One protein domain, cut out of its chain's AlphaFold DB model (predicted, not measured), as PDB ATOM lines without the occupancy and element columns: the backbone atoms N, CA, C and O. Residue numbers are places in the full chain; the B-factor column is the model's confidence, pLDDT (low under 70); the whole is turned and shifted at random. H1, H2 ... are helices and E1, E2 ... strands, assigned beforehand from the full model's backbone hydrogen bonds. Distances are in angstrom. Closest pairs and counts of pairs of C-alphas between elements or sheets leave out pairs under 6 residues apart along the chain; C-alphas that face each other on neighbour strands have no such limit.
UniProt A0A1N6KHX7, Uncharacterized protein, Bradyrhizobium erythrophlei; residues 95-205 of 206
ATOM      1  N   GLN A  95      19.904 146.402  77.012       93.81
ATOM      2  CA  GLN A  95      19.831 145.464  78.128       93.81
ATOM      3  C   GLN A  95      20.550 144.149  77.802       93.81
ATOM      4  O   GLN A  95      21.343 143.666  78.609       93.81
ATOM      5  N   GLU A  96      20.332 143.598  76.611       94.19
ATOM      6  CA  GLU A  96      20.957 142.358  76.151       94.19
ATOM      7  C   GLU A  96      22.476 142.511  76.011       94.19
ATOM      8  O   GLU A  96      23.228 141.628  76.433       94.19
ATOM      9  N   ALA A  97      22.941 143.648  75.482       95.00
ATOM     10  CA  ALA A  97      24.365 143.950  75.373       95.00
ATOM     11  C   ALA A  97      25.045 144.001  76.750       95.00
ATOM     12  O   ALA A  97      26.124 143.431  76.932       95.00
ATOM     13  N   TRP A  98      24.399 144.640  77.731       94.44
ATOM     14  CA  TRP A  98      24.889 144.707  79.108       94.44
ATOM     15  C   TRP A  98      24.880 143.349  79.807       94.44
ATOM     16  O   TRP A  98      25.869 143.003  80.452       94.44
ATOM     17  N   ILE A  99      23.820 142.554  79.644       94.12
ATOM     18  CA  ILE A  99      23.757 141.192  80.193       94.12
ATOM     19  C   ILE A  99      24.899 140.341  79.628       94.12
ATOM     20  O   ILE A  99      25.640 139.725  80.391       94.12
ATOM     21  N   GLY A 100      25.094 140.353  78.306       93.81
ATOM     22  CA  GLY A 100      26.170 139.597  77.666       93.81
ATOM     23  C   GLY A 100      27.564 140.068  78.089       93.81
ATOM     24  O   GLY A 100      28.462 139.246  78.267       93.81
ATOM     25  N   TYR A 101      27.752 141.376  78.273       93.38
ATOM     26  CA  TYR A 101      28.994 141.943  78.797       93.38
ATOM     27  C   TYR A 101      29.276 141.473  80.232       93.38
ATOM     28  O   TYR A 101      30.363 140.970  80.510       93.38
ATOM     29  N   VAL A 102      28.291 141.564  81.127       93.56
ATOM     30  CA  VAL A 102      28.432 141.137  82.527       93.56
ATOM     31  C   VAL A 102      28.703 139.638  82.633       93.56
ATOM     32  O   VAL A 102      29.617 139.250  83.357       93.56
ATOM     33  N   ASP A 103      27.991 138.798  81.878       93.31
ATOM     34  CA  ASP A 103      28.219 137.348  81.884       93.31
ATOM     35  C   ASP A 103      29.663 136.999  81.463       93.31
ATOM     36  O   ASP A 103      30.316 136.182  82.119       93.31
ATOM     37  N   ARG A 104      30.208 137.661  80.427       91.81
ATOM     38  CA  ARG A 104      31.617 137.486  80.020       91.81
ATOM     39  C   ARG A 104      32.591 137.932  81.106       91.81
ATOM     40  O   ARG A 104      33.566 137.232  81.370       91.81
ATOM     41  N   ARG A 105      32.334 139.078  81.741       91.50
ATOM     42  CA  ARG A 105      33.195 139.627  82.797       91.50
ATOM     43  C   ARG A 105      33.211 138.743  84.039       91.50
ATOM     44  O   ARG A 105      34.289 138.491  84.564       91.50
ATOM     45  N   VAL A 106      32.059 138.221  84.465       93.06
ATOM     46  CA  VAL A 106      31.980 137.258  85.576       93.06
ATOM     47  C   VAL A 106      32.772 135.994  85.247       93.06
ATOM     48  O   VAL A 106      33.590 135.574  86.059       93.06
ATOM     49  N   ALA A 107      32.597 135.429  84.049       91.06
ATOM     50  CA  ALA A 107      33.327 134.232  83.628       91.06
ATOM     51  C   ALA A 107      34.847 134.456  83.501       91.06
ATOM     52  O   ALA A 107      35.636 133.543  83.747       91.06
ATOM     53  N   ALA A 108      35.270 135.662  83.114       89.62
ATOM     54  CA  ALA A 108      36.681 136.020  83.027       89.62
ATOM     55  C   ALA A 108      37.305 136.221  84.415       89.62
ATOM     56  O   ALA A 108      38.396 135.708  84.669       89.62
ATOM     57  N   ALA A 109      36.608 136.944  85.296       90.81
ATOM     58  CA  ALA A 109      37.105 137.337  86.611       90.81
ATOM     59  C   ALA A 109      37.023 136.217  87.656       90.81
ATOM     60  O   ALA A 109      37.772 136.247  88.631       90.81
ATOM     61  N   ILE A 110      36.116 135.251  87.476       93.50
ATOM     62  CA  ILE A 110      35.878 134.155  88.417       93.50
ATOM     63  C   ILE A 110      35.874 132.838  87.652       93.50
ATOM     64  O   ILE A 110      34.990 132.564  86.842       93.50
ATOM     65  N   GLN A 111      36.849 131.987  87.952       93.81
ATOM     66  CA  GLN A 111      36.984 130.671  87.337       93.81
ATOM     67  C   GLN A 111      36.981 129.600  88.416       93.81
ATOM     68  O   GLN A 111      37.656 129.739  89.433       93.81
ATOM     69  N   SER A 112      36.282 128.486  88.195       92.44
ATOM     70  CA  SER A 112      36.459 127.331  89.072       92.44
ATOM     71  C   SER A 112      37.628 126.476  88.591       92.44
ATOM     72  O   SER A 112      37.623 125.989  87.461       92.44
ATOM     73  N   LYS A 113      38.636 126.284  89.450       92.88
ATOM     74  CA  LYS A 113      39.806 125.438  89.175       92.88
ATOM     75  C   LYS A 113      40.109 124.558  90.379       92.88
ATOM     76  O   LYS A 113      40.207 125.056  91.494       92.88
ATOM     77  N   ALA A 114      40.264 123.255  90.137       89.06
ATOM     78  CA  ALA A 114      40.644 122.266  91.152       89.06
ATOM     79  C   ALA A 114      39.792 122.320  92.445       89.06
ATOM     80  O   ALA A 114      40.314 122.196  93.546       89.06
ATOM     81  N   GLY A 115      38.479 122.548  92.321       88.69
ATOM     82  CA  GLY A 115      37.566 122.637  93.471       88.69
ATOM     83  C   GLY A 115      37.614 123.961  94.249       88.69
ATOM     84  O   GLY A 115      36.827 124.143  95.174       88.69
ATOM     85  N   ALA A 116      38.470 124.905  93.852       92.62
ATOM     86  CA  ALA A 116      38.531 126.266  94.376       92.62
ATOM     87  C   ALA A 116      37.998 127.289  93.355       92.62
ATOM     88  O   ALA A 116      37.742 126.969  92.183       92.62
ATOM     89  N   LEU A 117      37.818 128.526  93.813       94.94
ATOM     90  CA  LEU A 117      37.571 129.695  92.973       94.94
ATOM     91  C   LEU A 117      38.889 130.428  92.762       94.94
ATOM     92  O   LEU A 117      39.551 130.798  93.725       94.94
ATOM     93  N   LEU A 118      39.257 130.653  91.511       95.56
ATOM     94  CA  LEU A 118      40.312 131.574  91.129       95.56
ATOM     95  C   LEU A 118      39.656 132.913  90.798       95.56
ATOM     96  O   LEU A 118      38.878 132.983  89.844       95.56
ATOM     97  N   VAL A 119      39.954 133.940  91.587       94.69
ATOM     98  CA  VAL A 119      39.448 135.300  91.386       94.69
ATOM     99  C   VAL A 119      40.585 136.261  91.074       94.69
ATOM    100  O   VAL A 119      41.677 136.114  91.617       94.69
ATOM    101  N   THR A 120      40.333 137.253  90.228       89.88
ATOM    102  CA  THR A 120      41.290 138.331  89.939       89.88
ATOM    103  C   THR A 120      40.832 139.609  90.639       89.88
ATOM    104  O   THR A 120      39.736 140.100  90.373       89.88
ATOM    105  N   ASP A 121      41.643 140.107  91.572       87.62
ATOM    106  CA  ASP A 121      41.382 141.356  92.309       87.62
ATOM    107  C   ASP A 121      41.730 142.589  91.448       87.62
ATOM    108  O   ASP A 121      42.260 142.468  90.346       87.62
ATOM    109  N   LEU A 122      41.479 143.789  91.968       84.81
ATOM    110  CA  LEU A 122      41.881 145.079  91.398       84.81
ATOM    111  C   LEU A 122      43.390 145.205  91.145       84.81
ATOM    112  O   LEU A 122      43.787 146.027  90.330       84.81
ATOM    113  N   SER A 123      44.223 144.425  91.840       85.06
ATOM    114  CA  SER A 123      45.673 144.377  91.619       85.06
ATOM    115  C   SER A 123      46.093 143.479  90.448       85.06
ATOM    116  O   SER A 123      47.286 143.251  90.268       85.06
ATOM    117  N   ASP A 124      45.136 142.910  89.704       84.44
ATOM    118  CA  ASP A 124      45.348 141.866  88.691       84.44
ATOM    119  C   ASP A 124      46.043 140.594  89.231       84.44
ATOM    120  O   ASP A 124      46.428 139.699  88.473       84.44
ATOM    121  N   GLU A 125      46.155 140.451  90.556       88.31
ATOM    122  CA  GLU A 125      46.724 139.263  91.183       88.31
ATOM    123  C   GLU A 125      45.660 138.163  91.338       88.31
ATOM    124  O   GLU A 125      44.599 138.392  91.938       88.31
ATOM    125  N   PRO A 126      45.919 136.944  90.832       93.00
ATOM    126  CA  PRO A 126      45.014 135.822  91.018       93.00
ATOM    127  C   PRO A 126      45.036 135.341  92.474       93.00
ATOM    128  O   PRO A 126      46.084 134.973  93.009       93.00
ATOM    129  N   LYS A 127      43.864 135.260  93.102       95.62
ATOM    130  CA  LYS A 127      43.662 134.728  94.454       95.62
ATOM    131  C   LYS A 127      42.806 133.469  94.406       95.62
ATOM    132  O   LYS A 127      41.788 133.419  93.720       95.62
ATOM    133  N   TYR A 128      43.214 132.450  95.157       95.81
ATOM    134  CA  TYR A 128      42.420 131.239  95.342       95.81
ATOM    135  C   TYR A 128      41.540 131.387  96.577       95.81
ATOM    136  O   TYR A 128      42.032 131.632  97.677       95.81
ATOM    137  N   LEU A 129      40.238 131.208  96.395       95.56
ATOM    138  CA  LEU A 129      39.238 131.254  97.449       95.56
ATOM    139  C   LEU A 129      38.515 129.909  97.541       95.56
ATOM    140  O   LEU A 129      38.318 129.208  96.546       95.56
ATOM    141  N   SER A 130      38.096 129.551  98.752       93.69
ATOM    142  CA  SER A 130      37.203 128.413  98.954       93.69
ATOM    143  C   SER A 130      35.849 128.676  98.289       93.69
ATOM    144  O   SER A 130      35.348 129.800  98.317       93.69
ATOM    145  N   ARG A 131      35.207 127.635  97.743       93.00
ATOM    146  CA  ARG A 131      33.820 127.726  97.243       93.00
ATOM    147  C   ARG A 131      32.812 128.098  98.338       93.00
ATOM    148  O   ARG A 131      31.759 128.637  98.033       93.00
ATOM    149  N   ASN A 132      33.156 127.853  99.603       93.06
ATOM    150  CA  ASN A 132      32.307 128.173 100.752       93.06
ATOM    151  C   ASN A 132      32.597 129.564 101.338       93.06
ATOM    152  O   ASN A 132      32.060 129.902 102.392       93.06
ATOM    153  N   THR A 133      33.475 130.354 100.710       94.44
ATOM    154  CA  THR A 133      33.758 131.713 101.172       94.44
ATOM    155  C   THR A 133      32.492 132.567 101.023       94.44
ATOM    156  O   THR A 133      31.934 132.630  99.925       94.44
ATOM    157  N   PRO A 134      32.023 133.231 102.096       95.31
ATOM    158  CA  PRO A 134      30.872 134.122 102.015       95.31
ATOM    159  C   PRO A 134      31.164 135.266 101.046       95.31
ATOM    160  O   PRO A 134      32.304 135.719 100.942       95.31
ATOM    161  N   TYR A 135      30.140 135.732 100.340       95.81
ATOM    162  CA  TYR A 135      30.285 136.800  99.358       95.81
ATOM    163  C   TYR A 135      29.124 137.789  99.432       95.81
ATOM    164  O   TYR A 135      28.018 137.446  99.854       95.81
ATOM    165  N   GLN A 136      29.383 139.013  98.987       95.81
ATOM    166  CA  GLN A 136      28.397 140.071  98.841       95.81
ATOM    167  C   GLN A 136      28.519 140.682  97.447       95.81
ATOM    168  O   GLN A 136      29.599 141.078  97.014       95.81
ATOM    169  N   VAL A 137      27.398 140.758  96.733       95.31
ATOM    170  CA  VAL A 137      27.331 141.432  95.433       95.31
ATOM    171  C   VAL A 137      26.895 142.873  95.666       95.31
ATOM    172  O   VAL A 137      25.871 143.116  96.308       95.31
ATOM    173  N   SER A 138      27.663 143.826  95.148       94.12
ATOM    174  CA  SER A 138      27.338 145.250  95.179       94.12
ATOM    175  C   SER A 138      27.172 145.757  93.756       94.12
ATOM    176  O   SER A 138      28.041 145.545  92.913       94.12
ATOM    177  N   CYS A 139      26.051 146.416  93.475       92.88
ATOM    178  CA  CYS A 139      25.749 146.942  92.150       92.88
ATOM    179  C   CYS A 139      25.290 148.388  92.269       92.88
ATOM    180  O   CYS A 139      24.305 148.688  92.943       92.88
ATOM    181  N   SER A 140      25.999 149.279  91.589       86.12
ATOM    182  CA  SER A 140      25.686 150.696  91.503       86.12
ATOM    183  C   SER A 140      25.552 151.108  90.038       86.12
ATOM    184  O   SER A 140      26.382 150.702  89.220       86.12
ATOM    185  N   PRO A 141      24.560 151.950  89.699       71.56
ATOM    186  CA  PRO A 141      24.453 152.507  88.354       71.56
ATOM    187  C   PRO A 141      25.645 153.407  88.003       71.56
ATOM    188  O   PRO A 141      25.961 153.551  86.829       71.56
ATOM    189  N   ILE A 142      26.303 153.991  89.013       71.56
ATOM    190  CA  ILE A 142      27.381 154.981  88.848       71.56
ATOM    191  C   ILE A 142      28.747 154.333  89.088       71.56
ATOM    192  O   ILE A 142      29.677 154.494  88.306       71.56
ATOM    193  N   MET A 143      28.878 153.584  90.186       75.31
ATOM    194  CA  MET A 143      30.171 153.026  90.605       75.31
ATOM    195  C   MET A 143      30.478 151.681  89.935       75.31
ATOM    196  O   MET A 143      31.612 151.214  89.999       75.31
ATOM    197  N   GLY A 144      29.490 151.070  89.273       87.38
ATOM    198  CA  GLY A 144      29.615 149.749  88.674       87.38
ATOM    199  C   GLY A 144      29.211 148.607  89.604       87.38
ATOM    200  O   GLY A 144      28.622 148.821  90.664       87.38
ATOM    201  N   GLY A 145      29.491 147.380  89.169       92.00
ATOM    202  CA  GLY A 145      29.209 146.159  89.915       92.00
ATOM    203  C   GLY A 145      30.488 145.461  90.355       92.00
ATOM    204  O   GLY A 145      31.396 145.266  89.545       92.00
ATOM    205  N   SER A 146      30.541 145.050  91.616       94.19
ATOM    206  CA  SER A 146      31.645 144.295  92.205       94.19
ATOM    207  C   SER A 146      31.137 143.172  93.108       94.19
ATOM    208  O   SER A 146      29.985 143.156  93.548       94.19
ATOM    209  N   ILE A 147      32.007 142.199  93.357       95.38
ATOM    210  CA  ILE A 147      31.738 141.066  94.240       95.38
ATOM    211  C   ILE A 147      32.815 141.064  95.310       95.38
ATOM    212  O   ILE A 147      33.996 140.928  95.005       95.38
ATOM    213  N   GLU A 148      32.409 141.217  96.560       95.94
ATOM    214  CA  GLU A 148      33.302 141.151  97.706       95.94
ATOM    215  C   GLU A 148      33.247 139.745  98.303       95.94
ATOM    216  O   GLU A 148      32.178 139.263  98.675       95.94
ATOM    217  N   PHE A 149      34.390 139.071  98.375       96.19
ATOM    218  CA  PHE A 149      34.528 137.764  99.012       96.19
ATOM    219  C   PHE A 149      35.184 137.904 100.384       96.19
ATOM    220  O   PHE A 149      36.263 138.486 100.496       96.19
ATOM    221  N   GLY A 150      34.587 137.296 101.408       94.94
ATOM    222  CA  GLY A 150      35.041 137.368 102.796       94.94
ATOM    223  C   GLY A 150      34.456 138.556 103.565       94.94
ATOM    224  O   GLY A 150      33.527 139.213 103.110       94.94
ATOM    225  N   TYR A 151      34.998 138.814 104.759       92.12
ATOM    226  CA  TYR A 151      34.581 139.920 105.622       92.12
ATOM    227  C   TYR A 151      35.791 140.669 106.188       92.12
ATOM    228  O   TYR A 151      36.806 140.067 106.550       92.12
ATOM    229  N   GLY A 152      35.651 141.986 106.340       91.56
ATOM    230  CA  GLY A 152      36.634 142.835 107.010       91.56
ATOM    231  C   GLY A 152      37.871 143.121 106.160       91.56
ATOM    232  O   GLY A 152      37.793 143.257 104.950       91.56
ATOM    233  N   LYS A 153      39.040 143.234 106.800       90.88
ATOM    234  CA  LYS A 153      40.282 143.700 106.148       90.88
ATOM    235  C   LYS A 153      40.874 142.729 105.120       90.88
ATOM    236  O   LYS A 153      41.743 143.127 104.357       90.88
ATOM    237  N   ASN A 154      40.427 141.474 105.131       90.25
ATOM    238  CA  ASN A 154      40.910 140.426 104.233       90.25
ATOM    239  C   ASN A 154      39.907 140.128 103.115       90.25
ATOM    240  O   ASN A 154      40.009 139.081 102.471       90.25
ATOM    241  N   SER A 155      38.909 140.991 102.917       95.00
ATOM    242  CA  SER A 155      37.992 140.813 101.809       95.00
ATOM    243  C   SER A 155      38.706 141.042 100.476       95.00
ATOM    244  O   SER A 155      39.650 141.825 100.362       95.00
ATOM    245  N   THR A 156      38.298 140.285  99.464       94.94
ATOM    246  CA  THR A 156      38.800 140.416  98.093       94.94
ATOM    247  C   THR A 156      37.674 140.967  97.239       94.94
ATOM    248  O   THR A 156      36.624 140.333  97.141       94.94
ATOM    249  N   THR A 157      37.879 142.140  96.640       94.38
ATOM    250  CA  THR A 157      36.850 142.811  95.838       94.38
ATOM    251  C   THR A 157      37.130 142.606  94.360       94.38
ATOM    252  O   THR A 157      38.095 143.120  93.816       94.38
ATOM    253  N   VAL A 158      36.248 141.879  93.688       93.31
ATOM    254  CA  VAL A 158      36.361 141.562  92.266       93.31
ATOM    255  C   VAL A 158      35.471 142.518  91.471       93.31
ATOM    256  O   VAL A 158      34.243 142.419  91.557       93.31
ATOM    257  N   PRO A 159      36.036 143.456  90.695       92.00
ATOM    258  CA  PRO A 159      35.252 144.384  89.892       92.00
ATOM    259  C   PRO A 159      34.746 143.708  88.607       92.00
ATOM    260  O   PRO A 159      35.514 143.221  87.773       92.00
ATOM    261  N   ILE A 160      33.431 143.709  88.400       91.81
ATOM    262  CA  ILE A 160      32.793 143.080  87.235       91.81
ATOM    263  C   ILE A 160      32.599 144.091  86.112       91.81
ATOM    264  O   ILE A 160      33.027 143.850  84.980       91.81
ATOM    265  N   TYR A 161      32.010 145.242  86.423       88.75
ATOM    266  CA  TYR A 161      31.815 146.344  85.483       88.75
ATOM    267  C   TYR A 161      31.918 147.691  86.198       88.75
ATOM    268  O   TYR A 161      31.738 147.747  87.408       88.75
ATOM    269  N   GLY A 162      32.168 148.774  85.457       83.94
ATOM    270  CA  GLY A 162      32.312 150.128  86.004       83.94
ATOM    271  C   GLY A 162      33.714 150.697  85.811       83.94
ATOM    272  O   GLY A 162      34.426 150.304  84.885       83.94
ATOM    273  N   VAL A 163      34.092 151.640  86.675       66.44
ATOM    274  CA  VAL A 163      35.406 152.293  86.637       66.44
ATOM    275  C   VAL A 163      36.464 151.305  87.125       66.44
ATOM    276  O   VAL A 163      36.696 151.148  88.320       66.44
ATOM    277  N   LEU A 164      37.093 150.614  86.180       68.88
ATOM    278  CA  LEU A 164      38.293 149.822  86.418       68.88
ATOM    279  C   LEU A 164      39.488 150.775  86.365       68.88
ATOM    280  O   LEU A 164      39.678 151.473  85.370       68.88
ATOM    281  N   LEU A 165      40.250 150.838  87.455       60.12
ATOM    282  CA  LEU A 165      41.309 151.828  87.671       60.12
ATOM    283  C   LEU A 165      42.596 151.580  86.865       60.12
ATOM    284  O   LEU A 165      43.577 152.266  87.129       60.12
ATOM    285  N   ASP A 166      42.607 150.683  85.869       53.03
ATOM    286  CA  ASP A 166      43.854 150.326  85.186       53.03
ATOM    287  C   ASP A 166      43.876 150.420  83.651       53.03
ATOM    288  O   ASP A 166      42.923 150.138  82.920       53.03
ATOM    289  N   HIS A 167      45.028 150.883  83.170       52.38
ATOM    290  CA  HIS A 167      45.165 151.853  82.083       52.38
ATOM    291  C   HIS A 167      45.457 151.296  80.679       52.38
ATOM    292  O   HIS A 167      45.954 152.047  79.839       52.38
ATOM    293  N   SER A 168      45.179 150.027  80.345       51.31
ATOM    294  CA  SER A 168      45.589 149.573  78.994       51.31
ATOM    295  C   SER A 168      44.778 148.515  78.248       51.31
ATOM    296  O   SER A 168      44.951 148.428  77.032       51.31
ATOM    297  N   LYS A 169      43.884 147.733  78.872       61.31
ATOM    298  CA  LYS A 169      43.157 146.654  78.152       61.31
ATOM    299  C   LYS A 169      41.727 146.394  78.628       61.31
ATOM    300  O   LYS A 169      41.188 145.310  78.415       61.31
ATOM    301  N   VAL A 170      41.104 147.366  79.282       63.69
ATOM    302  CA  VAL A 170      39.749 147.177  79.799       63.69
ATOM    303  C   VAL A 170      38.747 147.212  78.644       63.69
ATOM    304  O   VAL A 170      38.632 148.210  77.932       63.69
ATOM    305  N   GLU A 171      38.028 146.101  78.453       75.38
ATOM    306  CA  GLU A 171      36.868 146.013  77.564       75.38
ATOM    307  C   GLU A 171      35.898 147.149  77.914       75.38
ATOM    308  O   GLU A 171      35.446 147.273  79.052       75.38
ATOM    309  N   LYS A 172      35.620 148.030  76.949       84.50
ATOM    310  CA  LYS A 172      34.763 149.191  77.185       84.50
ATOM    311  C   LYS A 172      33.329 148.719  77.420       84.50
ATOM    312  O   LYS A 172      32.770 148.014  76.581       84.50
ATOM    313  N   ALA A 173      32.735 149.140  78.535       87.62
ATOM    314  CA  ALA A 173      31.347 148.822  78.840       87.62
ATOM    315  C   ALA A 173      30.397 149.337  77.733       87.62
ATOM    316  O   ALA A 173      30.669 150.389  77.136       87.62
ATOM    317  N   PRO A 174      29.284 148.630  77.454       90.94
ATOM    318  CA  PRO A 174      28.295 149.083  76.484       90.94
ATOM    319  C   PRO A 174      27.727 150.459  76.852       90.94
ATOM    320  O   PRO A 174      27.574 150.798  78.024       90.94
ATOM    321  N   LEU A 175      27.384 151.269  75.849       90.94
ATOM    322  CA  LEU A 175      26.763 152.568  76.099       90.94
ATOM    323  C   LEU A 175      25.357 152.375  76.681       90.94
ATOM    324  O   LEU A 175      24.560 151.608  76.150       90.94
ATOM    325  N   LEU A 176      25.049 153.093  77.762       90.25
ATOM    326  CA  LEU A 176      23.747 153.010  78.429       90.25
ATOM    327  C   LEU A 176      22.634 153.701  77.621       90.25
ATOM    328  O   LEU A 176      21.486 153.272  77.634       90.25
ATOM    329  N   GLY A 177      22.976 154.782  76.911       88.75
ATOM    330  CA  GLY A 177      22.034 155.555  76.092       88.75
ATOM    331  C   GLY A 177      20.971 156.334  76.880       88.75
ATOM    332  O   GLY A 177      20.105 156.951  76.273       88.75
ATOM    333  N   VAL A 178      21.045 156.333  78.213       89.88
ATOM    334  CA  VAL A 178      20.198 157.111  79.128       89.88
ATOM    335  C   VAL A 178      21.062 157.724  80.229       89.88
ATOM    336  O   VAL A 178      22.198 157.295  80.439       89.88
ATOM    337  N   ALA A 179      20.537 158.721  80.940       88.88
ATOM    338  CA  ALA A 179      21.218 159.271  82.107       88.88
ATOM    339  C   ALA A 179      21.379 158.198  83.199       88.88
ATOM    340  O   ALA A 179      20.456 157.427  83.459       88.88
ATOM    341  N   GLU A 180      22.522 158.181  83.887       87.69
ATOM    342  CA  GLU A 180      22.806 157.235  84.983       87.69
ATOM    343  C   GLU A 180      21.804 157.351  86.144       87.69
ATOM    344  O   GLU A 180      21.521 156.377  86.835       87.69
ATOM    345  N   SER A 181      21.221 158.541  86.329       86.06
ATOM    346  CA  SER A 181      20.173 158.815  87.315       86.06
ATOM    347  C   SER A 181      18.759 158.430  86.867       86.06
ATOM    348  O   SER A 181      17.804 158.723  87.585       86.06
ATOM    349  N   SER A 182      18.591 157.866  85.670       90.31
ATOM    350  CA  SER A 182      17.273 157.492  85.148       90.31
ATOM    351  C   SER A 182      16.703 156.253  85.837       90.31
ATOM    352  O   SER A 182      17.436 155.382  86.315       90.31
ATOM    353  N   ILE A 183      15.372 156.141  85.847       90.88
ATOM    354  CA  ILE A 183      14.678 154.935  86.326       90.88
ATOM    355  C   ILE A 183      15.102 153.713  85.495       90.88
ATOM    356  O   ILE A 183      15.319 152.636  86.047       90.88
ATOM    357  N   ALA A 184      15.284 153.887  84.183       92.25
ATOM    358  CA  ALA A 184      15.783 152.846  83.287       92.25
ATOM    359  C   ALA A 184      17.167 152.313  83.715       92.25
ATOM    360  O   ALA A 184      17.367 151.100  83.781       92.25
ATOM    361  N   ALA A 185      18.101 153.204  84.069       91.69
ATOM    362  CA  ALA A 185      19.430 152.837  84.563       91.69
ATOM    363  C   ALA A 185      19.375 152.088  85.907       91.69
ATOM    364  O   ALA A 185      20.081 151.093  86.104       91.69
ATOM    365  N   ALA A 186      18.504 152.525  86.822       91.38
ATOM    366  CA  ALA A 186      18.293 151.854  88.103       91.38
ATOM    367  C   ALA A 186      17.711 150.440  87.919       91.38
ATOM    368  O   ALA A 186      18.204 149.481  88.522       91.38
ATOM    369  N   ASN A 187      16.718 150.291  87.037       93.94
ATOM    370  CA  ASN A 187      16.129 148.996  86.696       93.94
ATOM    371  C   ASN A 187      17.154 148.057  86.052       93.94
ATOM    372  O   ASN A 187      17.225 146.887  86.429       93.94
ATOM    373  N   LEU A 188      17.989 148.571  85.138       94.12
ATOM    374  CA  LEU A 188      19.082 147.791  84.561       94.12
ATOM    375  C   LEU A 188      20.047 147.317  85.642       94.12
ATOM    376  O   LEU A 188      20.377 146.140  85.688       94.12
ATOM    377  N   THR A 189      20.469 148.213  86.535       93.88
ATOM    378  CA  THR A 189      21.408 147.877  87.614       93.88
ATOM    379  C   THR A 189      20.865 146.752  88.485       93.88
ATOM    380  O   THR A 189      21.593 145.810  88.792       93.88
ATOM    381  N   LYS A 190      19.574 146.804  88.835       94.62
ATOM    382  CA  LYS A 190      18.911 145.728  89.575       94.62
ATOM    383  C   LYS A 190      18.959 144.404  88.804       94.62
ATOM    384  O   LYS A 190      19.382 143.396  89.368       94.62
ATOM    385  N   ALA A 191      18.604 144.420  87.519       94.81
ATOM    386  CA  ALA A 191      18.632 143.230  86.669       94.81
ATOM    387  C   ALA A 191      20.050 142.643  86.522       94.81
ATOM    388  O   ALA A 191      20.230 141.428  86.591       94.81
ATOM    389  N   LEU A 192      21.070 143.494  86.370       95.06
ATOM    390  CA  LEU A 192      22.469 143.065  86.319       95.06
ATOM    391  C   LEU A 192      22.922 142.465  87.651       95.06
ATOM    392  O   LEU A 192      23.641 141.469  87.651       95.06
ATOM    393  N   CYS A 193      22.465 143.007  88.779       95.56
ATOM    394  CA  CYS A 193      22.801 142.472  90.096       95.56
ATOM    395  C   CYS A 193      22.207 141.087  90.346       95.56
ATOM    396  O   CYS A 193      22.901 140.171  90.798       95.56
ATOM    397  N   GLU A 194      20.932 140.917  89.999       95.88
ATOM    398  CA  GLU A 194      20.266 139.617  90.028       95.88
ATOM    399  C   GLU A 194      20.995 138.630  89.109       95.88
ATOM    400  O   GLU A 194      21.271 137.496  89.507       95.88
ATOM    401  N   ARG A 195      21.406 139.076  87.915       95.56
ATOM    402  CA  ARG A 195      22.155 138.243  86.972       95.56
ATOM    403  C   ARG A 195      23.512 137.802  87.520       95.56
ATOM    404  O   ARG A 195      23.810 136.611  87.453       95.56
ATOM    405  N   ILE A 196      24.300 138.714  88.092       95.50
ATOM    406  CA  ILE A 196      25.589 138.390  88.728       95.50
ATOM    407  C   ILE A 196      25.380 137.374  89.848       95.50
ATOM    408  O   ILE A 196      26.091 136.374  89.907       95.50
ATOM    409  N   THR A 197      24.374 137.597  90.693       95.81
ATOM    410  CA  THR A 197      24.050 136.707  91.813       95.81
ATOM    411  C   THR A 197      23.694 135.301  91.327       95.81
ATOM    412  O   THR A 197      24.198 134.315  91.867       95.81
ATOM    413  N   VAL A 198      22.884 135.182  90.270       95.69
ATOM    414  CA  VAL A 198      22.534 133.887  89.663       95.69
ATOM    415  C   VAL A 198      23.764 133.203  89.061       95.69
ATOM    416  O   VAL A 198      23.963 132.007  89.284       95.69
ATOM    417  N   SER A 199      24.600 133.937  88.326       94.06
ATOM    418  CA  SER A 199      25.822 133.397  87.716       94.06
ATOM    419  C   SER A 199      26.820 132.914  88.772       94.06
ATOM    420  O   SER A 199      27.339 131.806  88.656       94.06
ATOM    421  N   LEU A 200      27.016 133.681  89.847       93.94
ATOM    422  CA  LEU A 200      27.811 133.272  91.007       93.94
ATOM    423  C   LEU A 200      27.249 132.025  91.676       93.94
ATOM    424  O   LEU A 200      27.979 131.068  91.898       93.94
ATOM    425  N   THR A 201      25.949 132.010  91.963       94.00
ATOM    426  CA  THR A 201      25.307 130.870  92.628       94.00
ATOM    427  C   THR A 201      25.521 129.583  91.829       94.00
ATOM    428  O   THR A 201      25.847 128.553  92.409       94.00
ATOM    429  N   ARG A 202      25.441 129.644  90.493       92.94
ATOM    430  CA  ARG A 202      25.743 128.500  89.616       92.94
ATOM    431  C   ARG A 202      27.208 128.060  89.655       92.94
ATOM    432  O   ARG A 202      27.463 126.876  89.497       92.94
ATOM    433  N   LEU A 203      28.152 128.984  89.833       90.81
ATOM    434  CA  LEU A 203      29.583 128.663  89.937       90.81
ATOM    435  C   LEU A 203      29.959 128.063  91.299       90.81
ATOM    436  O   LEU A 203      30.936 127.319  91.396       90.81
ATOM    437  N   LEU A 204      29.221 128.429  92.347       89.50
ATOM    438  CA  LEU A 204      29.473 127.998  93.720       89.50
ATOM    439  C   LEU A 204      28.802 126.666  94.052       89.50
ATOM    440  O   LEU A 204      29.326 125.911  94.872       89.50
ATOM    441  N   LEU A 205      27.665 126.372  93.417       88.88
ATOM    442  CA  LEU A 205      27.000 125.083  93.556       88.88
ATOM    443  C   LEU A 205      27.825 123.974  92.865       88.88
ATOM    444  O   LEU A 205      28.369 124.205  91.783       88.88
TER     445      LEU A 205
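Overview. This is residues 95 to 205 of the 206 residues of an uncharacterized protein of Bradyrhizobium erythrophlei (UniProt A0A1N6KHX7). Two helices, H1 and H2, lie side by side over one face of a small sheet, E4 E5 E6, and a second small sheet, E1 E2 E3, sits at one end, where H1 leads straight into E1. A 21-residue stretch with no named element, residues 162 to 182, loops from E6 back to the beginning of H2. The 111 printed residues hold, in order, H1, E1 to E6 and H2, a mixed class of helices and strands, and each sheet is antiparallel in that order of strands. The whole is compact, with a radius of gyration of the C-alphas of 13.9 A and spans of 41 by 31 by 26 A.

Arrangement. Look first at E4, residues 135 to 140, E5, residues 144 to 149, and E6, residues 156 to 161, a meander, each strand the antiparallel neighbour of the one before. In the hairpin of E4 and E5, N 138 and O 146 are 2.9 A apart, and in that of E5 and E6, N 147 and O 158 are 2.9 A apart, both within hydrogen-bond range. H2, residues 183 to 204, is on this sheet over E4 and E5 at a height of 8.8 A, and the C-alphas of Cys 139 and Cys 193, the closest of E4 and H2, are 5.7 A apart. H1, residues 95 to 109, is on the same face over E6 at a height of 8.5 A, the closest C-alphas being those of Arg 105 and Ile 160, 5.6 A apart; these two helices make two layers with the sheet. H1 and H2 touch, closest at the C-alphas of Ile 99 and Leu 192, 6.5 A apart, and run the same way at a tilt of 36 degrees, only just steep. The other meander is E1, residues 110 to 113, E2, residues 116 to 120, and E3, residues 126 to 130; find N 111 and O 118 at 2.9 A and N 119 and O 127 at 2.9 A, within hydrogen-bond range. The closest C-alphas of E2 and E6, Thr 120 and Val 158, are 6.3 A apart. In H1 and H2 every O i to N i+4 pair is within hydrogen-bond range.

Along the chain. Find C-alpha 135 at (30.285, 136.800, 99.358), where E4 begins; E4 and E5 each measure 16.6 A, and E6 measures 15.6 A. H1 starts at C-alpha 95, (19.831, 145.464, 78.128), and is 20.9 A long. H2 is 31.6 A long and ends at C-alpha 204, (29.473, 127.998, 93.720). E1 is 9.6 A long, E2 13.1 A and E3 13.4 A.

Size, cuts and confidence. The two C-alphas farthest apart, Ala 114 and Ala 179, are 42.8 A from each other. The printed part has no cut, and E6 to H2 is a long link. Mean pLDDT of the printed part is 89.2, and residues 163 to 170 are under 70.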